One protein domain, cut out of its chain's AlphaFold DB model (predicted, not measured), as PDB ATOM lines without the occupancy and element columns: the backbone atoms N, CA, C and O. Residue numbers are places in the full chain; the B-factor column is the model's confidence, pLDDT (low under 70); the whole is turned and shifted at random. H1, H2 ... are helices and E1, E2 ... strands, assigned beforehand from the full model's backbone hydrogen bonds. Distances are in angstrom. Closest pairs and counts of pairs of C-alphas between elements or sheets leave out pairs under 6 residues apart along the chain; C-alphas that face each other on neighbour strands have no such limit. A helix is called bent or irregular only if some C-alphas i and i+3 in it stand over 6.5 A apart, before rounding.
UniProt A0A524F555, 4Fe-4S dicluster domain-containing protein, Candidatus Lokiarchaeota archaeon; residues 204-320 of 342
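Overview. This is residues 204 to 320 of the 342 residues of the protein "4Fe-4S dicluster domain-containing protein" of Candidatus Lokiarchaeota archaeon (UniProt A0A524F555). A small head of two two-stranded sheets and the short helices H2 and H3 sits at one side of a wide, open ring. H4, its link to H5, H5 and H1 frame the ring, which closes where the end of H5 meets H1. The 117 printed residues hold five named helices and four named strands, in the order H1 E1 H2 E2 E3 H3 E4 H4 H5; both sheets, E1 - E4 and E2 - E3, are antiparallel. The class is mostly helix, and the whole is loose, with a radius of gyration of the C-alphas of 17.0 A and spans of 52 by 37 by 23 A.

Along the chain. H1, residues 204 to 214, begins at C-alpha 204 (158.021, 113.885, 138.142), measures 15.7 A and is irregular, with C-alphas 205 and 208 7.1 A apart. E1 is residues 218 to 220, H2 229 to 233, E2 239 to 241, E3 246 to 248, H3 259 to 263 and E4 269 to 271. H4, residues 283 to 294, measures 16.5 A. H5, residues 305 to 320, measures 22.2 A and ends at C-alpha 320 (152.538, 126.896, 141.742).

Arrangement. H1 touches residues 316 to 320 of H5 alone, closest at the C-alphas of Ile 210 and Trp 320, 5.8 A; they run the same way at a steep tilt of 69.9 degrees, only just short of about perpendicular. E1 and E4 are antiparallel, with N 219 and O 270 at 2.8 A, within hydrogen-bond range. The hairpin E2 and E3 has N 247 and O 240 within that range at 2.8 A. H2 touches H3, closest at the C-alphas of Cys 230 and Cys 260, 4.6 A. H4 touches no helix. Every O i to N i+4 pair is within range in H2, H3, H4 and H5, and 5 of 7 in H1.

Size, cuts and confidence. The farthest C-alphas, of Glu 243 and Lys 303, are 51.8 A apart. The printed part has no cut, and the link E4 to H4 is long. Residues 290 to 296 and 299 to 315 stand free. Mean pLDDT of the printed part is 84.8; residues 204 to 209, 212 to 216, 250 to 253 and 302 to 305 are under 70.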
ATOM      1  N   LEU A 204     159.430 114.246 138.360       54.16
ATOM      2  CA  LEU A 204     158.021 113.885 138.142       54.16
ATOM      3  C   LEU A 204     157.128 114.090 139.379       54.16
ATOM      4  O   LEU A 204     155.942 114.367 139.229       54.16
ATOM      5  N   THR A 205     157.675 114.036 140.596       56.88
ATOM      6  CA  THR A 205     156.881 113.982 141.841       56.88
ATOM      7  C   THR A 205     156.048 115.244 142.121       56.88
ATOM      8  O   THR A 205     155.034 115.175 142.807       56.88
ATOM      9  N   ILE A 206     156.437 116.409 141.589       64.56
ATOM     10  CA  ILE A 206     155.704 117.682 141.783       64.56
ATOM     11  C   ILE A 206     154.856 118.038 140.544       64.56
ATOM     12  O   ILE A 206     154.035 118.952 140.584       64.56
ATOM     13  N   VAL A 207     155.003 117.302 139.440       66.25
ATOM     14  CA  VAL A 207     154.401 117.639 138.140       66.25
ATOM     15  C   VAL A 207     152.890 117.629 138.186       66.25
ATOM     16  O   VAL A 207     152.269 118.574 137.715       66.25
ATOM     17  N   GLU A 208     152.313 116.580 138.759       65.25
ATOM     18  CA  GLU A 208     150.865 116.442 138.874       65.25
ATOM     19  C   GLU A 208     150.281 117.630 139.652       65.25
ATOM     20  O   GLU A 208     149.354 118.294 139.197       65.25
ATOM     21  N   SER A 209     150.932 118.000 140.758       65.81
ATOM     22  CA  SER A 209     150.579 119.177 141.559       65.81
ATOM     23  C   SER A 209     150.633 120.486 140.755       65.81
ATOM     24  O   SER A 209     149.728 121.315 140.843       65.81
ATOM     25  N   ILE A 210     151.662 120.672 139.925       71.00
ATOM     26  CA  ILE A 210     151.815 121.853 139.059       71.00
ATOM     27  C   ILE A 210     150.748 121.890 137.961       71.00
ATOM     28  O   ILE A 210     150.170 122.945 137.697       71.00
ATOM     29  N   GLU A 211     150.501 120.760 137.304       70.81
ATOM     30  CA  GLU A 211     149.562 120.652 136.192       70.81
ATOM     31  C   GLU A 211     148.144 120.985 136.640       70.81
ATOM     32  O   GLU A 211     147.508 121.842 136.031       70.81
ATOM     33  N   HIS A 212     147.687 120.385 137.739       69.00
ATOM     34  CA  HIS A 212     146.369 120.680 138.286       69.00
ATOM     35  C   HIS A 212     146.228 122.143 138.692       69.00
ATOM     36  O   HIS A 212     145.149 122.697 138.540       69.00
ATOM     37  N   THR A 213     147.308 122.786 139.145       66.44
ATOM     38  CA  THR A 213     147.294 124.222 139.463       66.44
ATOM     39  C   THR A 213     147.092 125.083 138.213       66.44
ATOM     40  O   THR A 213     146.363 126.066 138.269       66.44
ATOM     41  N   LYS A 214     147.729 124.731 137.087       68.62
ATOM     42  CA  LYS A 214     147.661 125.499 135.829       68.62
ATOM     43  C   LYS A 214     146.414 125.214 134.994       68.62
ATOM     44  O   LYS A 214     145.902 126.122 134.351       68.62
ATOM     45  N   TYR A 215     145.949 123.975 135.010       69.69
ATOM     46  CA  TYR A 215     144.706 123.539 134.389       69.69
ATOM     47  C   TYR A 215     143.777 123.056 135.503       69.69
ATOM     48  O   TYR A 215     143.574 121.844 135.645       69.69
ATOM     49  N   PRO A 216     143.255 123.970 136.347       66.81
ATOM     50  CA  PRO A 216     142.228 123.579 137.296       66.81
ATOM     51  C   PRO A 216     140.995 123.127 136.501       66.81
ATOM     52  O   PRO A 216     140.902 123.390 135.302       66.81
ATOM     53  N   PHE A 217     140.114 122.382 137.172       75.50
ATOM     54  CA  PHE A 217     138.971 121.648 136.620       75.50
ATOM     55  C   PHE A 217     138.399 122.180 135.297       75.50
ATOM     56  O   PHE A 217     138.232 123.381 135.097       75.50
ATOM     57  N   LEU A 218     138.023 121.248 134.424       85.31
ATOM     58  CA  LEU A 218     137.245 121.539 133.226       85.31
ATOM     59  C   LEU A 218     135.969 122.313 133.604       85.31
ATOM     60  O   LEU A 218     135.275 121.934 134.546       85.31
ATOM     61  N   GLN A 219     135.680 123.384 132.876       88.69
ATOM     62  CA  GLN A 219     134.520 124.252 133.055       88.69
ATOM     63  C   GLN A 219     133.793 124.412 131.721       88.69
ATOM     64  O   GLN A 219     134.419 124.386 130.655       88.69
ATOM     65  N   ILE A 220     132.471 124.559 131.798       91.75
ATOM     66  CA  ILE A 220     131.590 124.840 130.666       91.75
ATOM     67  C   ILE A 220     130.746 126.053 131.054       91.75
ATOM     68  O   ILE A 220     130.113 126.020 132.106       91.75
ATOM     69  N   ASP A 221     130.788 127.117 130.255       91.94
ATOM     70  CA  ASP A 221     130.007 128.337 130.485       91.94
ATOM     71  C   ASP A 221     128.649 128.328 129.751       91.94
ATOM     72  O   ASP A 221     128.359 127.448 128.931       91.94
ATOM     73  N   ASP A 222     127.831 129.343 130.038       93.56
ATOM     74  CA  ASP A 222     126.443 129.468 129.574       93.56
ATOM     75  C   ASP A 222     126.303 129.685 128.056       93.56
ATOM     76  O   ASP A 222     125.200 129.602 127.518       93.56
ATOM     77  N   SER A 223     127.400 129.913 127.322       94.44
ATOM     78  CA  SER A 223     127.359 129.966 125.851       94.44
ATOM     79  C   SER A 223     127.215 128.579 125.204       94.44
ATOM     80  O   SER A 223     127.114 128.454 123.979       94.44
ATOM     81  N   CYS A 224     127.228 127.506 126.002       96.19
ATOM     82  CA  CYS A 224     127.131 126.140 125.514       96.19
ATOM     83  C   CYS A 224     125.738 125.827 124.946       96.19
ATOM     84  O   CYS A 224     124.754 125.712 125.664       96.19
ATOM     85  N   VAL A 225     125.677 125.542 123.645       96.88
ATOM     86  CA  VAL A 225     124.431 125.164 122.945       96.88
ATOM     87  C   VAL A 225     124.126 123.657 122.982       96.88
ATOM     88  O   VAL A 225     123.407 123.139 122.133       96.88
ATOM     89  N   LEU A 226     124.750 122.908 123.900       96.69
ATOM     90  CA  LEU A 226     124.546 121.459 124.087       96.69
ATOM     91  C   LEU A 226     124.727 120.605 122.811       96.69
ATOM     92  O   LEU A 226     124.126 119.540 122.655       96.69
ATOM     93  N   CYS A 227     125.603 121.026 121.890       96.62
ATOM     94  CA  CYS A 227     125.820 120.317 120.620       96.62
ATOM     95  C   CYS A 227     126.444 118.915 120.779       96.62
ATOM     96  O   CYS A 227     126.350 118.094 119.872       96.62
ATOM     97  N   GLY A 228     127.098 118.628 121.911       95.69
ATOM     98  CA  GLY A 228     127.715 117.324 122.189       95.69
ATOM     99  C   GLY A 228     129.040 117.052 121.461       95.69
ATOM    100  O   GLY A 228     129.594 115.962 121.597       95.69
ATOM    101  N   ALA A 229     129.608 118.020 120.732       96.06
ATOM    102  CA  ALA A 229     130.882 117.830 120.029       96.06
ATOM    103  C   ALA A 229     132.032 117.443 120.979       96.06
ATOM    104  O   ALA A 229     132.844 116.576 120.660       96.06
ATOM    105  N   CYS A 230     132.081 118.042 122.173       95.00
ATOM    106  CA  CYS A 230     133.081 117.723 123.191       95.00
ATOM    107  C   CYS A 230     132.905 116.319 123.794       95.00
ATOM    108  O   CYS A 230     133.908 115.674 124.090       95.00
ATOM    109  N   VAL A 231     131.660 115.841 123.919       95.12
ATOM    110  CA  VAL A 231     131.312 114.487 124.383       95.12
ATOM    111  C   VAL A 231     131.857 113.458 123.402       95.12
ATOM    112  O   VAL A 231     132.658 112.611 123.784       95.12
ATOM    113  N   LYS A 232     131.523 113.605 122.113       94.00
ATOM    114  CA  LYS A 232     132.017 112.722 121.046       94.00
ATOM    115  C   LYS A 232     133.544 112.734 120.932       94.00
ATOM    116  O   LYS A 232     134.148 111.727 120.589       94.00
ATOM    117  N   ALA A 233     134.169 113.880 121.185       92.00
ATOM    118  CA  ALA A 233     135.609 114.034 121.053       92.00
ATOM    119  C   ALA A 233     136.403 113.502 122.261       92.00
ATOM    120  O   ALA A 233     137.621 113.374 122.147       92.00
ATOM    121  N   CYS A 234     135.782 113.255 123.419       93.06
ATOM    122  CA  CYS A 234     136.508 112.918 124.643       93.06
ATOM    123  C   CYS A 234     137.013 111.461 124.625       93.06
ATOM    124  O   CYS A 234     136.192 110.554 124.734       93.06
ATOM    125  N   PRO A 235     138.339 111.211 124.588       91.31
ATOM    126  CA  PRO A 235     138.880 109.846 124.540       91.31
ATOM    127  C   PRO A 235     138.685 109.049 125.841       91.31
ATOM    128  O   PRO A 235     138.851 107.838 125.843       91.31
ATOM    129  N   GLU A 236     138.373 109.724 126.950       89.31
ATOM    130  CA  GLU A 236     138.139 109.093 128.261       89.31
ATOM    131  C   GLU A 236     136.653 109.084 128.639       89.31
ATOM    132  O   GLU A 236     136.310 108.682 129.741       89.31
ATOM    133  N   HIS A 237     135.766 109.568 127.761       89.94
ATOM    134  CA  HIS A 237     134.327 109.654 128.030       89.94
ATOM    135  C   HIS A 237     133.953 110.442 129.307       89.94
ATOM    136  O   HIS A 237     132.907 110.216 129.908       89.94
ATOM    137  N   ASN A 238     134.766 111.429 129.702       88.81
ATOM    138  CA  ASN A 238     134.533 112.243 130.910       88.81
ATOM    139  C   ASN A 238     133.405 113.273 130.783       88.81
ATOM    140  O   ASN A 238     133.106 113.977 131.746       88.81
ATOM    141  N   LEU A 239     132.844 113.424 129.588       91.50
ATOM    142  CA  LEU A 239     131.783 114.370 129.284       91.50
ATOM    143  C   LEU A 239     130.566 113.578 128.838       91.50
ATOM    144  O   LEU A 239     130.683 112.780 127.911       91.50
ATOM    145  N   VAL A 240     129.413 113.834 129.448       93.19
ATOM    146  CA  VAL A 240     128.136 113.227 129.057       93.19
ATOM    147  C   VAL A 240     127.119 114.319 128.786       93.19
ATOM    148  O   VAL A 240     127.028 115.300 129.517       93.19
ATOM    149  N   LYS A 241     126.383 114.163 127.687       95.06
ATOM    150  CA  LYS A 241     125.279 115.055 127.344       95.06
ATOM    151  C   LYS A 241     124.029 114.580 128.078       95.06
ATOM    152  O   LYS A 241     123.581 113.462 127.840       95.06
ATOM    153  N   GLU A 242     123.482 115.441 128.922       93.19
ATOM    154  CA  GLU A 242     122.166 115.294 129.539       93.19
ATOM    155  C   GLU A 242     121.175 116.259 128.854       93.19
ATOM    156  O   GLU A 242     121.544 116.998 127.937       93.19
ATOM    157  N   GLU A 243     119.899 116.245 129.255       91.31
ATOM    158  CA  GLU A 243     118.854 117.057 128.605       91.31
ATOM    159  C   GLU A 243     119.132 118.564 128.675       91.31
ATOM    160  O   GLU A 243     118.853 119.290 127.721       91.31
ATOM    161  N   LYS A 244     119.683 119.032 129.800       92.81
ATOM    162  CA  LYS A 244     119.853 120.463 130.101       92.81
ATOM    163  C   LYS A 244     121.307 120.913 130.192       92.81
ATOM    164  O   LYS A 244     121.561 122.111 130.225       92.81
ATOM    165  N   GLU A 245     122.257 119.983 130.229       93.75
ATOM    166  CA  GLU A 245     123.669 120.308 130.411       93.75
ATOM    167  C   GLU A 245     124.605 119.276 129.776       93.75
ATOM    168  O   GLU A 245     124.211 118.180 129.375       93.75
ATOM    169  N   ILE A 246     125.885 119.640 129.684       93.81
ATOM    170  CA  ILE A 246     126.960 118.673 129.479       93.81
ATOM    171  C   ILE A 246     127.644 118.483 130.825       93.81
ATOM    172  O   ILE A 246     128.357 119.364 131.301       93.81
ATOM    173  N   ARG A 247     127.445 117.314 131.423       89.69
ATOM    174  CA  ARG A 247     127.986 116.979 132.731       89.69
ATOM    175  C   ARG A 247     129.421 116.470 132.626       89.69
ATOM    176  O   ARG A 247     129.764 115.689 131.737       89.69
ATOM    177  N   ILE A 248     130.259 116.892 133.573       88.00
ATOM    178  CA  ILE A 248     131.650 116.444 133.725       88.00
ATOM    179  C   ILE A 248     131.679 115.346 134.795       88.00
ATOM    180  O   ILE A 248     131.410 115.618 135.964       88.00
ATOM    181  N   ILE A 249     131.982 114.109 134.398       79.81
ATOM    182  CA  ILE A 249     131.831 112.923 135.259       79.81
ATOM    183  C   ILE A 249     133.026 112.729 136.188       79.81
ATOM    184  O   ILE A 249     132.857 112.699 137.406       79.81
ATOM    185  N   ASP A 250     134.233 112.604 135.632       67.94
ATOM    186  CA  ASP A 250     135.451 112.446 136.426       67.94
ATOM    187  C   ASP A 250     136.556 113.380 135.907       67.94
ATOM    188  O   ASP A 250     137.194 113.114 134.884       67.94
ATOM    189  N   PRO A 251     136.813 114.511 136.585       62.59
ATOM    190  CA  PRO A 251     137.925 115.374 136.220       62.59
ATOM    191  C   PRO A 251     139.296 114.789 136.601       62.59
ATOM    192  O   PRO A 251     140.309 115.268 136.090       62.59
ATOM    193  N   VAL A 252     139.360 113.785 137.485       62.72
ATOM    194  CA  VAL A 252     140.612 113.126 137.902       62.72
ATOM    195  C   VAL A 252     141.140 112.255 136.768       62.72
ATOM    196  O   VAL A 252     142.314 112.346 136.405       62.72
ATOM    197  N   ASP A 253     140.248 111.515 136.115       69.81
ATOM    198  CA  ASP A 253     140.565 110.705 134.943       69.81
ATOM    199  C   ASP A 253     140.549 111.535 133.652       69.81
ATOM    200  O   ASP A 253     140.285 111.038 132.566       69.81
ATOM    201  N   CYS A 254     140.943 112.808 133.685       84.69
ATOM    202  CA  CYS A 254     141.188 113.602 132.478       84.69
ATOM    203  C   CYS A 254     142.608 113.379 131.928       84.69
ATOM    204  O   CYS A 254     143.588 113.403 132.675       84.69
ATOM    205  N   LEU A 255     142.745 113.194 130.606       87.00
ATOM    206  CA  LEU A 255     144.060 113.157 129.936       87.00
ATOM    207  C   LEU A 255     144.718 114.537 129.803       87.00
ATOM    208  O   LEU A 255     145.865 114.605 129.365       87.00
ATOM    209  N   HIS A 256     143.974 115.618 130.062       87.75
ATOM    210  CA  HIS A 256     144.339 116.993 129.699       87.75
ATOM    211  C   HIS A 256     144.822 117.120 128.245       87.75
ATOM    212  O   HIS A 256     145.751 117.856 127.931       87.75
ATOM    213  N   CYS A 257     144.163 116.409 127.322       91.31
ATOM    214  CA  CYS A 257     144.458 116.514 125.892       91.31
ATOM    215  C   CYS A 257     143.961 117.830 125.268       91.31
ATOM    216  O   CYS A 257     144.315 118.133 124.130       91.31
ATOM    217  N   LEU A 258     143.117 118.577 125.995       92.62
ATOM    218  CA  LEU A 258     142.533 119.875 125.629       92.62
ATOM    219  C   LEU A 258     141.681 119.868 124.346       92.62
ATOM    220  O   LEU A 258     141.259 120.922 123.872       92.62
ATOM    221  N   ARG A 259     141.372 118.685 123.802       93.12
ATOM    222  CA  ARG A 259     140.571 118.519 122.583       93.12
ATOM    223  C   ARG A 259     139.179 119.143 122.714       93.12
ATOM    224  O   ARG A 259     138.752 119.857 121.814       93.12
ATOM    225  N   CYS A 260     138.502 118.926 123.845       94.12
ATOM    226  CA  CYS A 260     137.180 119.503 124.121       94.12
ATOM    227  C   CYS A 260     137.197 121.038 124.057       94.12
ATOM    228  O   CYS A 260     136.340 121.631 123.408       94.12
ATOM    229  N   MET A 261     138.208 121.669 124.655       94.62
ATOM    230  CA  MET A 261     138.397 123.120 124.630       94.62
ATOM    231  C   MET A 261     138.642 123.631 123.209       94.62
ATOM    232  O   MET A 261     137.978 124.568 122.766       94.62
ATOM    233  N   HIS A 262     139.567 122.996 122.482       95.06
ATOM    234  CA  HIS A 262     139.999 123.444 121.153       95.06
ATOM    235  C   HIS A 262     139.004 123.191 120.026       95.06
ATOM    236  O   HIS A 262     139.081 123.852 118.991       95.06
ATOM    237  N   HIS A 263     138.085 122.243 120.202       92.69
ATOM    238  CA  HIS A 263     137.102 121.870 119.182       92.69
ATOM    239  C   HIS A 263     135.666 122.247 119.549       92.69
ATOM    240  O   HIS A 263     134.759 121.980 118.764       92.69
ATOM    241  N   CYS A 264     135.440 122.887 120.702       95.38
ATOM    242  CA  CYS A 264     134.133 123.450 121.021       95.38
ATOM    243  C   CYS A 264     133.799 124.583 120.030       95.38
ATOM    244  O   CYS A 264     134.500 125.602 120.038       95.38
ATOM    245  N   PRO A 265     132.737 124.458 119.209       94.19
ATOM    246  CA  PRO A 265     132.379 125.487 118.230       94.19
ATOM    247  C   PRO A 265     131.958 126.800 118.901       94.19
ATOM    248  O   PRO A 265     132.269 127.871 118.392       94.19
ATOM    249  N   GLN A 266     131.328 126.710 120.076       95.56
ATOM    250  CA  GLN A 266     130.904 127.862 120.873       95.56
ATOM    251  C   GLN A 266     132.010 128.425 121.767       95.56
ATOM    252  O   GLN A 266     131.837 129.464 122.385       95.56
ATOM    253  N   LYS A 267     133.171 127.756 121.836       95.31
ATOM    254  CA  LYS A 267     134.297 128.161 122.691       95.31
ATOM    255  C   LYS A 267     133.928 128.255 124.185       95.31
ATOM    256  O   LYS A 267     134.670 128.853 124.949       95.31
ATOM    257  N   SER A 268     132.881 127.552 124.604       94.81
ATOM    258  CA  SER A 268     132.331 127.568 125.970       94.81
ATOM    259  C   SER A 268     133.114 126.745 126.990       94.81
ATOM    260  O   SER A 268     132.666 126.571 128.112       94.81
ATOM    261  N   ILE A 269     134.219 126.115 126.585       93.38
ATOM    262  CA  ILE A 269     134.974 125.180 127.425       93.38
ATOM    263  C   ILE A 269     136.319 125.798 127.788       93.38
ATOM    264  O   ILE A 269     137.023 126.273 126.891       93.38
ATOM    265  N   SER A 270     136.691 125.718 129.065       91.69
ATOM    266  CA  SER A 270     137.981 126.155 129.609       91.69
ATOM    267  C   SER A 270     138.471 125.216 130.725       91.69
ATOM    268  O   SER A 270     137.751 124.359 131.228       91.69
ATOM    269  N   PHE A 271     139.740 125.357 131.079       87.94
ATOM    270  CA  PHE A 271     140.418 124.768 132.233       87.94
ATOM    271  C   PHE A 271     140.918 125.916 133.115       87.94
ATOM    272  O   PHE A 271     142.058 126.380 132.974       87.94
ATOM    273  N   GLY A 272     140.028 126.445 133.951       82.25
ATOM    274  CA  GLY A 272     140.280 127.645 134.741       82.25
ATOM    275  C   GLY A 272     140.501 128.924 133.943       82.25
ATOM    276  O   GLY A 272     140.481 128.964 132.712       82.25
ATOM    277  N   GLU A 273     140.803 129.986 134.687       81.75
ATOM    278  CA  GLU A 273     140.945 131.352 134.171       81.75
ATOM    279  C   GLU A 273     142.028 131.492 133.093       81.75
ATOM    280  O   GLU A 273     141.825 132.191 132.102       81.75
ATOM    281  N   LEU A 274     143.152 130.773 133.223       84.25
ATOM    282  CA  LEU A 274     144.295 130.869 132.300       84.25
ATOM    283  C   LEU A 274     144.000 130.381 130.875       84.25
ATOM    284  O   LEU A 274     144.825 130.579 129.980       84.25
ATOM    285  N   THR A 275     142.861 129.727 130.667       88.62
ATOM    286  CA  THR A 275     142.443 129.214 129.359       88.62
ATOM    287  C   THR A 275     141.076 129.741 128.919       88.62
ATOM    288  O   THR A 275     140.509 129.255 127.940       88.62
ATOM    289  N   THR A 276     140.559 130.764 129.605       86.31
ATOM    290  CA  THR A 276     139.380 131.516 129.160       86.31
ATOM    291  C   THR A 276     139.668 132.326 127.889       86.31
ATOM    292  O   THR A 276     140.818 132.516 127.478       86.31
ATOM    293  N   GLY A 277     138.607 132.793 127.230       85.81
ATOM    294  CA  GLY A 277     138.685 133.582 125.999       85.81
ATOM    295  C   GLY A 277     138.419 132.766 124.735       85.81
ATOM    296  O   GLY A 277     138.054 131.592 124.790       85.81
ATOM    297  N   SER A 278     138.587 133.394 123.567       85.50
ATOM    298  CA  SER A 278     138.060 132.889 122.286       85.50
ATOM    299  C   SER A 278     139.107 132.316 121.315       85.50
ATOM    300  O   SER A 278     138.750 131.815 120.240       85.50
ATOM    301  N   LYS A 279     140.398 132.382 121.667       91.31
ATOM    302  CA  LYS A 279     141.507 131.829 120.868       91.31
ATOM    303  C   LYS A 279     141.504 130.311 120.934       91.31
ATOM    304  O   LYS A 279     141.292 129.748 121.999       91.31
ATOM    305  N   ARG A 280     141.718 129.635 119.807       92.56
ATOM    306  CA  ARG A 280     141.695 128.169 119.738       92.56
ATOM    307  C   ARG A 280     142.814 127.661 118.846       92.56
ATOM    308  O   ARG A 280     143.096 128.238 117.796       92.56
ATOM    309  N   TYR A 281     143.424 126.562 119.262       95.06
ATOM    310  CA  TYR A 281     144.417 125.841 118.488       95.06
ATOM    311  C   TYR A 281     143.712 124.876 117.535       95.06
ATOM    312  O   TYR A 281     143.372 123.745 117.883       95.06
ATOM    313  N   THR A 282     143.414 125.374 116.337       93.69
ATOM    314  CA  THR A 282     142.598 124.670 115.342       93.69
ATOM    315  C   THR A 282     143.457 123.958 114.294       93.69
ATOM    316  O   THR A 282     144.625 124.313 114.106       93.69
ATOM    317  N   PRO A 283     142.882 123.022 113.514       94.44
ATOM    318  CA  PRO A 283     143.565 122.428 112.365       94.44
ATOM    319  C   PRO A 283     144.140 123.453 111.374       94.44
ATOM    320  O   PRO A 283     145.192 123.212 110.788       94.44
ATOM    321  N   ASN A 284     143.501 124.616 111.206       95.44
ATOM    322  CA  ASN A 284     144.010 125.672 110.327       95.44
ATOM    323  C   ASN A 284     145.277 126.324 110.890       95.44
ATOM    324  O   ASN A 284     146.224 126.554 110.140       95.44
ATOM    325  N   VAL A 285     145.327 126.561 112.206       95.31
ATOM    326  CA  VAL A 285     146.537 127.062 112.877       95.31
ATOM    327  C   VAL A 285     147.676 126.055 112.726       95.31
ATOM    328  O   VAL A 285     148.783 126.441 112.367       95.31
ATOM    329  N   ILE A 286     147.396 124.763 112.924       96.56
ATOM    330  CA  ILE A 286     148.380 123.683 112.762       96.56
ATOM    331  C   ILE A 286     148.971 123.692 111.347       96.56
ATOM    332  O   ILE A 286     150.189 123.746 111.196       96.56
ATOM    333  N   ARG A 287     148.120 123.679 110.311       96.94
ATOM    334  CA  ARG A 287     148.568 123.668 108.908       96.94
ATOM    335  C   ARG A 287     149.390 124.902 108.552       96.94
ATOM    336  O   ARG A 287     150.396 124.767 107.864       96.94
ATOM    337  N   LYS A 288     148.977 126.083 109.026       96.75
ATOM    338  CA  LYS A 288     149.724 127.327 108.817       96.75
ATOM    339  C   LYS A 288     151.130 127.216 109.409       96.75
ATOM    340  O   LYS A 288     152.097 127.364 108.678       96.75
ATOM    341  N   LEU A 289     151.235 126.878 110.696       96.19
ATOM    342  CA  LEU A 289     152.526 126.786 111.388       96.19
ATOM    343  C   LEU A 289     153.429 125.688 110.812       96.19
ATOM    344  O   LEU A 289     154.648 125.831 110.818       96.19
ATOM    345  N   TYR A 290     152.848 124.591 110.321       97.44
ATOM    346  CA  TYR A 290     153.602 123.561 109.613       97.44
ATOM    347  C   TYR A 290     154.186 124.112 108.308       97.44
ATOM    348  O   TYR A 290     155.385 123.996 108.083       97.44
ATOM    349  N   LYS A 291     153.363 124.780 107.486       97.25
ATOM    350  CA  LYS A 291     153.807 125.411 106.233       97.25
ATOM    351  C   LYS A 291     154.903 126.452 106.474       97.25
ATOM    352  O   LYS A 291     155.860 126.501 105.709       97.25
ATOM    353  N   ASP A 292     154.774 127.243 107.535       95.62
ATOM    354  CA  ASP A 292     155.794 128.211 107.942       95.62
ATOM    355  C   ASP A 292     157.141 127.500 108.187       95.62
ATOM    356  O   ASP A 292     158.141 127.864 107.572       95.62
ATOM    357  N   SER A 293     157.157 126.412 108.967       95.56
ATOM    358  CA  SER A 293     158.378 125.622 109.211       95.56
ATOM    359  C   SER A 293     158.981 125.017 107.936       95.56
ATOM    360  O   SER A 293     160.198 125.098 107.742       95.56
ATOM    361  N   VAL A 294     158.151 124.465 107.042       96.56
ATOM    362  CA  VAL A 294     158.602 123.927 105.742       96.56
ATOM    363  C   VAL A 294     159.290 125.010 104.909       96.56
ATOM    364  O   VAL A 294     160.359 124.788 104.345       96.56
ATOM    365  N   ASN A 295     158.737 126.224 104.914       95.12
ATOM    366  CA  ASN A 295     159.298 127.382 104.218       95.12
ATOM    367  C   ASN A 295     160.515 128.008 104.928       95.12
ATOM    368  O   ASN A 295     160.983 129.065 104.508       95.12
ATOM    369  N   GLY A 296     161.024 127.401 106.005       88.62
ATOM    370  CA  GLY A 296     162.152 127.931 106.778       88.62
ATOM    371  C   GLY A 296     161.793 129.126 107.668       88.62
ATOM    372  O   GLY A 296     162.670 129.825 108.173       88.62
ATOM    373  N   ILE A 297     160.503 129.383 107.890       84.69
ATOM    374  CA  ILE A 297     160.043 130.395 108.838       84.69
ATOM    375  C   ILE A 297     160.068 129.753 110.230       84.69
ATOM    376  O   ILE A 297     159.120 129.101 110.668       84.69
ATOM    377  N   GLY A 298     161.209 129.897 110.904       70.38
ATOM    378  CA  GLY A 298     161.411 129.450 112.281       70.38
ATOM    379  C   GLY A 298     160.953 130.476 113.321       70.38
ATOM    380  O   GLY A 298     160.582 131.608 113.011       70.38
ATOM    381  N   SER A 299     161.023 130.092 114.596       73.62
ATOM    382  CA  SER A 299     160.864 131.049 115.695       73.62
ATOM    383  C   SER A 299     162.191 131.744 115.978       73.62
ATOM    384  O   SER A 299     163.219 131.081 116.127       73.62
ATOM    385  N   ALA A 300     162.161 133.067 116.172       71.06
ATOM    386  CA  ALA A 300     163.312 133.835 116.664       71.06
ATOM    387  C   ALA A 300     163.889 133.263 117.976       71.06
ATOM    388  O   ALA A 300     165.055 133.465 118.306       71.06
ATOM    389  N   TYR A 301     163.074 132.497 118.701       70.56
ATOM    390  CA  TYR A 301     163.386 131.899 119.989       70.56
ATOM    391  C   TYR A 301     163.830 130.430 119.897       70.56
ATOM    392  O   TYR A 301     163.953 129.753 120.914       70.56
ATOM    393  N   GLU A 302     164.063 129.889 118.703       69.38
ATOM    394  CA  GLU A 302     164.546 128.512 118.552       69.38
ATOM    395  C   GLU A 302     165.990 128.339 119.042       69.38
ATOM    396  O   GLU A 302     166.302 127.353 119.708       69.38
ATOM    397  N   LYS A 303     166.849 129.345 118.819       66.81
ATOM    398  CA  LYS A 303     168.256 129.326 119.255       66.81
ATOM    399  C   LYS A 303     168.430 129.461 120.774       66.81
ATOM    400  O   LYS A 303     169.405 128.950 121.313       66.81
ATOM    401  N   ASP A 304     167.479 130.082 121.475       67.12
ATOM    402  CA  ASP A 304     167.555 130.347 122.924       67.12
ATOM    403  C   ASP A 304     166.727 129.359 123.775       67.12
ATOM    404  O   ASP A 304     166.234 129.648 124.871       67.12
ATOM    405  N   PHE A 305     166.534 128.144 123.261       68.31
ATOM    406  CA  PHE A 305     165.606 127.179 123.845       68.31
ATOM    407  C   PHE A 305     165.900 126.806 125.303       68.31
ATOM    408  O   PHE A 305     164.975 126.616 126.095       68.31
ATOM    409  N   GLN A 306     167.174 126.738 125.692       71.12
ATOM    410  CA  GLN A 306     167.550 126.394 127.067       71.12
ATOM    411  C   GLN A 306     167.219 127.511 128.062       71.12
ATOM    412  O   GLN A 306     166.702 127.230 129.150       71.12
ATOM    413  N   SER A 307     167.443 128.771 127.684       72.69
ATOM    414  CA  SER A 307     167.048 129.925 128.497       72.69
ATOM    415  C   SER A 307     165.529 129.971 128.664       72.69
ATOM    416  O   SER A 307     165.026 130.050 129.788       72.69
ATOM    417  N   ILE A 308     164.783 129.752 127.572       70.75
ATOM    418  CA  ILE A 308     163.314 129.654 127.568       70.75
ATOM    419  C   ILE A 308     162.816 128.584 128.544       70.75
ATOM    420  O   ILE A 308     161.860 128.803 129.295       70.75
ATOM    421  N   VAL A 309     163.438 127.401 128.540       72.75
ATOM    422  CA  VAL A 309     163.075 126.308 129.452       72.75
ATOM    423  C   VAL A 309     163.361 126.692 130.904       72.75
ATOM    424  O   VAL A 309     162.544 126.394 131.780       72.75
ATOM    425  N   LYS A 310     164.486 127.363 131.179       76.50
ATOM    426  CA  LYS A 310     164.852 127.821 132.526       76.50
ATOM    427  C   LYS A 310     163.872 128.873 133.049       76.50
ATOM    428  O   LYS A 310     163.372 128.718 134.165       76.50
ATOM    429  N   GLN A 311     163.552 129.879 132.237       78.06
ATOM    430  CA  GLN A 311     162.613 130.942 132.590       78.06
ATOM    431  C   GLN A 311     161.208 130.379 132.838       78.06
ATOM    432  O   GLN A 311     160.656 130.549 133.922       78.06
ATOM    433  N   TRP A 312     160.682 129.564 131.918       76.94
ATOM    434  CA  TRP A 312     159.365 128.942 132.094       76.94
ATOM    435  C   TRP A 312     159.276 128.058 133.343       76.94
ATOM    436  O   TRP A 312     158.231 128.015 133.996       76.94
ATOM    437  N   ARG A 313     160.352 127.340 133.698       77.81
ATOM    438  CA  ARG A 313     160.398 126.555 134.944       77.81
ATOM    439  C   ARG A 313     160.292 127.460 136.166       77.81
ATOM    440  O   ARG A 313     159.527 127.138 137.070       77.81
ATOM    441  N   LYS A 314     161.020 128.581 136.180       81.75
ATOM    442  CA  LYS A 314     160.950 129.578 137.257       81.75
ATOM    443  C   LYS A 314     159.522 130.107 137.410       81.75
ATOM    444  O   LYS A 314     158.975 130.027 138.507       81.75
ATOM    445  N   ASP A 315     158.897 130.524 136.312       80.94
ATOM    446  CA  ASP A 315     157.539 131.089 136.316       80.94
ATOM    447  C   ASP A 315     156.490 130.050 136.723       80.94
ATOM    448  O   ASP A 315     155.579 130.319 137.503       80.94
ATOM    449  N   THR A 316     156.646 128.813 136.248       78.94
ATOM    450  CA  THR A 316     155.773 127.692 136.612       78.94
ATOM    451  C   THR A 316     155.855 127.366 138.102       78.94
ATOM    452  O   THR A 316     154.823 127.131 138.728       78.94
ATOM    453  N   LEU A 317     157.059 127.367 138.680       81.56
ATOM    454  CA  LEU A 317     157.255 127.130 140.109       81.56
ATOM    455  C   LEU A 317     156.747 128.293 140.963       81.56
ATOM    456  O   LEU A 317     156.196 128.042 142.032       81.56
ATOM    457  N   ALA A 318     156.921 129.539 140.511       83.94
ATOM    458  CA  ALA A 318     156.391 130.719 141.189       83.94
ATOM    459  C   ALA A 318     154.856 130.673 141.249       83.94
ATOM    460  O   ALA A 318     154.293 130.698 142.342       83.94
ATOM    461  N   TYR A 319     154.205 130.461 140.099       80.44
ATOM    462  CA  TYR A 319     152.753 130.309 140.010       80.44
ATOM    463  C   TYR A 319     152.240 129.186 140.918       80.44
ATOM    464  O   TYR A 319     151.308 129.379 141.697       80.44
ATOM    465  N   TRP A 320     152.891 128.015 140.873       81.06
ATOM    466  CA  TRP A 320     152.538 126.896 141.742       81.06
ATOM    467  C   TRP A 320     152.669 127.249 143.227       81.06
ATOM    468  O   TRP A 320     151.743 126.986 143.985       81.06
TER     469      TRP A 320